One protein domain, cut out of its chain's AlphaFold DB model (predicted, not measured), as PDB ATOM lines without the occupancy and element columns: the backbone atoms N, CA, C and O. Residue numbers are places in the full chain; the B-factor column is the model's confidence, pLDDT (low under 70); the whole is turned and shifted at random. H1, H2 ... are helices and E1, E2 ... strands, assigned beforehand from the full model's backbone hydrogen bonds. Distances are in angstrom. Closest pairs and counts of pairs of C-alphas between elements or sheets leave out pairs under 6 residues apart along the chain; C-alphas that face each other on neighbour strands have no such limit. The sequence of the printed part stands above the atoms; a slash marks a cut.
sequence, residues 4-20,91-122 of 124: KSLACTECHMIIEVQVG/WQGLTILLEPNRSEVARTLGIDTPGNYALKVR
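This is residues 4 to 20 and 91 to 122 of the 124 residues of the protein "Spt4 domain-containing protein" of Euryarchaeota archaeon (UniProt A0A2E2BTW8). A two-stranded antiparallel ribbon, E3 and E4, makes the middle of an elongated domain, with the hairpin of E1 and E2 reaching away at one end and the short helix H1 at the other. H1 lies in the stretch that folds back from E3 to E4, and the hairpin comes nearest to E4 around Ala 7 and Ile 14. The printed part has 49 residues, with four named strands and one named helix in the order E1 E2 E3 H1 E4; both two-stranded sheets, E1 - E2 and E3 - E4, are antiparallel, and the class is mostly strand. It is only just compact, close to loose, with a radius of gyration of the C-alphas of 11.1 A and spans of 38 by 20 by 16 A.

E3, residues 91 to 97, and E4, residues 115 to 121, are antiparallel neighbours, their directions 152 degrees apart. The C-alphas of Leu 94 and Ala 118 face each other at 5.0 A, and N 95 and O 117, 2.8 A apart, are within hydrogen-bond range, as are N 97 and O 115 at 2.9 A. E1, residues 4 to 8, and E2, residues 14 to 18, form a hairpin, antiparallel at 143 degrees, with N 6 and O 15 within hydrogen-bond range at 2.9 A and N 17 and O 4 at 2.8 A. The closest C-alphas of E2 and E4 are those of Ile 14 and Tyr 117, 5.1 A apart. Those of E1 and E4 are Ala 7 and Ala 118, at 6.5 A. E2 and E3 are only just apart, with their closest C-alphas at 8.4 A. H1, residues 104 to 109, comes closest to E3 at the C-alphas of Ala 106 and Leu 97, 6.9 A apart. H1 is apart from E1 and E2. Each O i to N i+4 pair in H1 is within hydrogen-bond range.

E3 runs 16.8 A from C-alpha 91 at (100.929, 119.505, 74.503) to C-alpha 97. E4 spans 15.6 A and ends at C-alpha 121 at (101.808, 123.308, 76.274). E1 begins at C-alpha 4 at (91.456, 112.595, 76.453) and is 13.1 A long, and E2 is 13.2 A. H1 measures 8.6 A.

The two C-alphas farthest apart in the domain, those of Gly 20 and Arg 102, are 38.3 A apart. Residues 21 to 90 are not printed, and C-alphas 20 and 91 are 20.7 A apart across this cut, in the link from E2 to E3. Of the links that are printed whole, E1 to E2 and H1 to E4 are tight, E3 to H1 is short, and no link is long. The mean pLDDT of the printed part is 94.7, and no printed residue is under 70.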
ATOM      1  N   LYS A   4      90.694 111.523  77.090       90.31
ATOM      2  CA  LYS A   4      91.456 112.595  76.453       90.31
ATOM      3  C   LYS A   4      92.359 113.236  77.496       90.31
ATOM      4  O   LYS A   4      91.882 113.657  78.545       90.31
ATOM      5  N   SER A   5      93.643 113.335  77.190       94.56
ATOM      6  CA  SER A   5      94.619 114.044  78.012       94.56
ATOM      7  C   SER A   5      94.660 115.524  77.639       94.56
ATOM      8  O   SER A   5      94.916 115.857  76.478       94.56
ATOM      9  N   LEU A   6      94.452 116.401  78.614       95.62
ATOM     10  CA  LEU A   6      94.613 117.848  78.468       95.62
ATOM     11  C   LEU A   6      95.702 118.335  79.421       95.62
ATOM     12  O   LEU A   6      95.815 117.804  80.517       95.62
ATOM     13  N   ALA A   7      96.464 119.351  79.037       97.12
ATOM     14  CA  ALA A   7      97.460 119.979  79.896       97.12
ATOM     15  C   ALA A   7      97.026 121.394  80.291       97.12
ATOM     16  O   ALA A   7      96.518 122.148  79.462       97.12
ATOM     17  N   CYS A   8      97.235 121.752  81.555       96.44
ATOM     18  CA  CYS A   8      97.023 123.107  82.056       96.44
ATOM     19  C   CYS A   8      98.008 124.087  81.410       96.44
ATOM     20  O   CYS A   8      99.206 123.812  81.381       96.44
ATOM     21  N   THR A   9      97.525 125.234  80.934       96.25
ATOM     22  CA  THR A   9      98.390 126.242  80.303       96.25
ATOM     23  C   THR A   9      99.322 126.946  81.283       96.25
ATOM     24  O   THR A   9     100.371 127.417  80.867       96.25
ATOM     25  N   GLU A  10      98.979 126.973  82.572       95.12
ATOM     26  CA  GLU A  10      99.763 127.684  83.589       95.12
ATOM     27  C   GLU A  10     100.773 126.773  84.292       95.12
ATOM     28  O   GLU A  10     101.949 127.098  84.408       95.12
ATOM     29  N   CYS A  11     100.332 125.604  84.770       95.06
ATOM     30  CA  CYS A  11     101.181 124.704  85.561       95.06
ATOM     31  C   CYS A  11     101.619 123.441  84.816       95.06
ATOM     32  O   CYS A  11     102.262 122.578  85.412       95.06
ATOM     33  N   HIS A  12     101.225 123.297  83.547       96.44
ATOM     34  CA  HIS A  12     101.559 122.173  82.666       96.44
ATOM     35  C   HIS A  12     101.110 120.788  83.147       96.44
ATOM     36  O   HIS A  12     101.412 119.784  82.502       96.44
ATOM     37  N   MET A  13     100.365 120.702  84.250       96.31
ATOM     38  CA  MET A  13      99.821 119.445  84.748       96.31
ATOM     39  C   MET A  13      98.865 118.843  83.719       96.31
ATOM     40  O   MET A  13      97.958 119.521  83.227       96.31
ATOM     41  N   ILE A  14      99.067 117.566  83.410       96.94
ATOM     42  CA  ILE A  14      98.223 116.779  82.521       96.94
ATOM     43  C   ILE A  14      97.103 116.157  83.345       96.94
ATOM     44  O   ILE A  14      97.346 115.481  84.345       96.94
ATOM     45  N   ILE A  15      95.875 116.352  82.884       94.75
ATOM     46  CA  ILE A  15      94.677 115.741  83.437       94.75
ATOM     47  C   ILE A  15      94.020 114.829  82.405       94.75
ATOM     48  O   ILE A  15      93.971 115.124  81.207       94.75
ATOM     49  N   GLU A  16      93.495 113.711  82.887       92.12
ATOM     50  CA  GLU A  16      92.742 112.760  82.083       92.12
ATOM     51  C   GLU A  16      91.248 113.042  82.199       92.12
ATOM     52  O   GLU A  16      90.667 113.016  83.282       92.12
ATOM     53  N   VAL A  17      90.617 113.307  81.059       89.75
ATOM     54  CA  VAL A  17      89.199 113.639  80.976       89.75
ATOM     55  C   VAL A  17      88.475 112.511  80.266       89.75
ATOM     56  O   VAL A  17      88.836 112.118  79.153       89.75
ATOM     57  N   GLN A  18      87.423 111.994  80.892       85.75
ATOM     58  CA  GLN A  18      86.537 111.042  80.235       85.75
ATOM     59  C   GLN A  18      85.748 111.770  79.147       85.75
ATOM     60  O   GLN A  18      85.017 112.720  79.424       85.75
ATOM     61  N   VAL A  19      85.893 111.324  77.902       82.19
ATOM     62  CA  VAL A  19      85.190 111.901  76.755       82.19
ATOM     63  C   VAL A  19      84.232 110.885  76.140       82.19
ATOM     64  O   VAL A  19      84.348 109.672  76.325       82.19
ATOM     65  N   GLY A  20      83.256 111.388  75.388       79.31
ATOM     66  CA  GLY A  20      82.270 110.566  74.692       79.31
ATOM     67  C   GLY A  20      81.043 110.221  75.537       79.31
ATOM     68  O   GLY A  20      80.660 110.949  76.449       79.31
ATOM     69  N   TRP A  91      99.789 119.548  73.606       97.19
ATOM     70  CA  TRP A  91     100.929 119.505  74.503       97.19
ATOM     71  C   TRP A  91     101.894 118.401  74.070       97.19
ATOM     72  O   TRP A  91     101.529 117.476  73.343       97.19
ATOM     73  N   GLN A  92     103.158 118.520  74.470       97.19
ATOM     74  CA  GLN A  92     104.227 117.598  74.090       97.19
ATOM     75  C   GLN A  92     105.178 117.335  75.259       97.19
ATOM     76  O   GLN A  92     105.394 118.200  76.110       97.19
ATOM     77  N   GLY A  93     105.778 116.140  75.256       95.56
ATOM     78  CA  GLY A  93     106.760 115.701  76.248       95.56
ATOM     79  C   GLY A  93     106.128 115.360  77.595       95.56
ATOM     80  O   GLY A  93     106.031 116.219  78.463       95.56
ATOM     81  N   LEU A  94     105.715 114.105  77.781       96.69
ATOM     82  CA  LEU A  94     105.201 113.613  79.061       96.69
ATOM     83  C   LEU A  94     106.344 113.462  80.073       96.69
ATOM     84  O   LEU A  94     107.316 112.757  79.812       96.69
ATOM     85  N   THR A  95     106.183 114.067  81.244       96.38
ATOM     86  CA  THR A  95     107.058 113.896  82.407       96.38
ATOM     87  C   THR A  95     106.224 113.431  83.592       96.38
ATOM     88  O   THR A  95     105.241 114.076  83.947       96.38
ATOM     89  N   ILE A  96     106.609 112.315  84.206       96.31
ATOM     90  CA  ILE A  96     105.932 111.760  85.381       96.31
ATOM     91  C   ILE A  96     106.823 112.003  86.595       96.31
ATOM     92  O   ILE A  96     107.941 111.492  86.665       96.31
ATOM     93  N   LEU A  97     106.334 112.790  87.550       96.00
ATOM     94  CA  LEU A  97     107.041 113.105  88.787       96.00
ATOM     95  C   LEU A  97     106.401 112.340  89.945       96.00
ATOM     96  O   LEU A  97     105.286 112.649  90.355       96.00
ATOM     97  N   LEU A  98     107.112 111.339  90.465       95.75
ATOM     98  CA  LEU A  98     106.657 110.526  91.602       95.75
ATOM     99  C   LEU A  98     107.091 111.129  92.945       95.75
ATOM    100  O   LEU A  98     106.279 111.277  93.851       95.75
ATOM    101  N   GLU A  99     108.363 111.525  93.053       96.06
ATOM    102  CA  GLU A  99     108.941 112.164  94.243       96.06
ATOM    103  C   GLU A  99     109.680 113.458  93.850       96.06
ATOM    104  O   GLU A  99     110.894 113.430  93.612       96.06
ATOM    105  N   PRO A 100     108.983 114.610  93.773       95.69
ATOM    106  CA  PRO A 100     109.585 115.880  93.357       95.69
ATOM    107  C   PRO A 100     110.812 116.282  94.188       95.69
ATOM    108  O   PRO A 100     111.827 116.692  93.636       95.69
ATOM    109  N   ASN A 101     110.770 116.057  95.505       95.94
ATOM    110  CA  ASN A 101     111.837 116.447  96.438       95.94
ATOM    111  C   ASN A 101     113.197 115.780  96.166       95.94
ATOM    112  O   ASN A 101     114.227 116.303  96.587       95.94
ATOM    113  N   ARG A 102     113.219 114.624  95.489       95.75
ATOM    114  CA  ARG A 102     114.454 113.896  95.143       95.75
ATOM    115  C   ARG A 102     114.812 114.003  93.660       95.75
ATOM    116  O   ARG A 102     115.823 113.449  93.237       95.75
ATOM    117  N   SER A 103     113.982 114.673  92.865       96.56
ATOM    118  CA  SER A 103     114.108 114.715  91.415       96.56
ATOM    119  C   SER A 103     114.793 115.999  90.972       96.56
ATOM    120  O   SER A 103     114.273 117.102  91.138       96.56
ATOM    121  N   GLU A 104     115.960 115.857  90.349       95.44
ATOM    122  CA  GLU A 104     116.626 116.981  89.694       95.44
ATOM    123  C   GLU A 104     115.771 117.558  88.563       95.44
ATOM    124  O   GLU A 104     115.667 118.773  88.442       95.44
ATOM    125  N   VAL A 105     115.062 116.704  87.816       94.69
ATOM    126  CA  VAL A 105     114.120 117.138  86.775       94.69
ATOM    127  C   VAL A 105     113.013 118.009  87.373       94.69
ATOM    128  O   VAL A 105     112.719 119.074  86.835       94.69
ATOM    129  N   ALA A 106     112.430 117.606  88.507       95.56
ATOM    130  CA  ALA A 106     111.396 118.395  89.179       95.56
ATOM    131  C   ALA A 106     111.934 119.753  89.650       95.56
ATOM    132  O   ALA A 106     111.288 120.778  89.435       95.56
ATOM    133  N   ARG A 107     113.151 119.771  90.214       96.00
ATOM    134  CA  ARG A 107     113.845 120.998  90.627       96.00
ATOM    135  C   ARG A 107     114.103 121.934  89.446       96.00
ATOM    136  O   ARG A 107     113.841 123.126  89.565       96.00
ATOM    137  N   THR A 108     114.573 121.413  88.313       94.94
ATOM    138  CA  THR A 108     114.792 122.198  87.088       94.94
ATOM    139  C   THR A 108     113.489 122.770  86.534       94.94
ATOM    140  O   THR A 108     113.484 123.890  86.034       94.94
ATOM    141  N   LEU A 109     112.382 122.031  86.642       93.12
ATOM    142  CA  LEU A 109     111.060 122.468  86.187       93.12
ATOM    143  C   LEU A 109     110.303 123.333  87.212       93.12
ATOM    144  O   LEU A 109     109.224 123.825  86.899       93.12
ATOM    145  N   GLY A 110     110.831 123.516  88.428       93.88
ATOM    146  CA  GLY A 110     110.151 124.254  89.496       93.88
ATOM    147  C   GLY A 110     108.868 123.578  89.997       93.88
ATOM    148  O   GLY A 110     107.941 124.262  90.428       93.88
ATOM    149  N   ILE A 111     108.785 122.246  89.919       94.56
ATOM    150  CA  ILE A 111     107.609 121.471  90.329       94.56
ATOM    151  C   ILE A 111     107.870 120.802  91.681       94.56
ATOM    152  O   ILE A 111     108.845 120.079  91.858       94.56
ATOM    153  N   ASP A 112     106.951 121.009  92.615       94.94
ATOM    154  CA  ASP A 112     106.985 120.525  94.000       94.94
ATOM    155  C   ASP A 112     105.922 119.456  94.301       94.94
ATOM    156  O   ASP A 112     105.920 118.845  95.369       94.94
ATOM    157  N   THR A 113     105.022 119.207  93.352       94.06
ATOM    158  CA  THR A 113     103.886 118.295  93.494       94.06
ATOM    159  C   THR A 113     104.034 117.088  92.566       94.06
ATOM    160  O   THR A 113     104.515 117.226  91.441       94.06
ATOM    161  N   PRO A 114     103.696 115.873  93.031       96.12
ATOM    162  CA  PRO A 114     103.735 114.694  92.184       96.12
ATOM    163  C   PRO A 114     102.597 114.736  91.163       96.12
ATOM    164  O   PRO A 114     101.505 115.236  91.443       96.12
ATOM    165  N   GLY A 115     102.841 114.183  89.981       95.69
ATOM    166  CA  GLY A 115     101.852 114.158  88.911       95.69
ATOM    167  C   GLY A 115     102.451 113.993  87.522       95.69
ATOM    168  O   GLY A 115     103.661 113.838  87.343       95.69
ATOM    169  N   ASN A 116     101.564 114.043  86.534       97.12
ATOM    170  CA  ASN A 116     101.913 114.022  85.123       97.12
ATOM    171  C   ASN A 116     101.972 115.462  84.616       97.12
ATOM    172  O   ASN A 116     101.037 116.228  84.838       97.12
ATOM    173  N   TYR A 117     103.038 115.820  83.914       97.06
ATOM    174  CA  TYR A 117     103.269 117.166  83.400       97.06
ATOM    175  C   TYR A 117     103.697 117.118  81.937       97.06
ATOM    176  O   TYR A 117     104.360 116.178  81.499       97.06
ATOM    177  N   ALA A 118     103.327 118.147  81.187       97.56
ATOM    178  CA  ALA A 118     103.808 118.378  79.837       97.56
ATOM    179  C   ALA A 118     105.043 119.291  79.860       97.56
ATOM    180  O   ALA A 118     105.060 120.322  80.530       97.56
ATOM    181  N   LEU A 119     106.073 118.968  79.083       96.31
ATOM    182  CA  LEU A 119     107.227 119.857  78.911       96.31
ATOM    183  C   LEU A 119     106.857 121.103  78.103       96.31
ATOM    184  O   LEU A 119     107.408 122.178  78.324       96.31
ATOM    185  N   LYS A 120     105.912 120.966  77.171       96.12
ATOM    186  CA  LYS A 120     105.422 122.062  76.337       96.12
ATOM    187  C   LYS A 120     103.909 122.001  76.225       96.12
ATOM    188  O   LYS A 120     103.374 120.975  75.819       96.12
ATOM    189  N   VAL A 121     103.244 123.117  76.496       97.06
ATOM    190  CA  VAL A 121     101.808 123.308  76.274       97.06
ATOM    191  C   VAL A 121     101.636 124.467  75.301       97.06
ATOM    192  O   VAL A 121     102.323 125.481  75.420       97.06
ATOM    193  N   ARG A 122     100.776 124.313  74.295       94.69
ATOM    194  CA  ARG A 122     100.421 125.416  73.396       94.69
ATOM    195  C   ARG A 122      99.078 125.980  73.821       94.69
ATOM    196  O   ARG A 122      98.122 125.218  73.967       94.69
TER     197      ARG A 122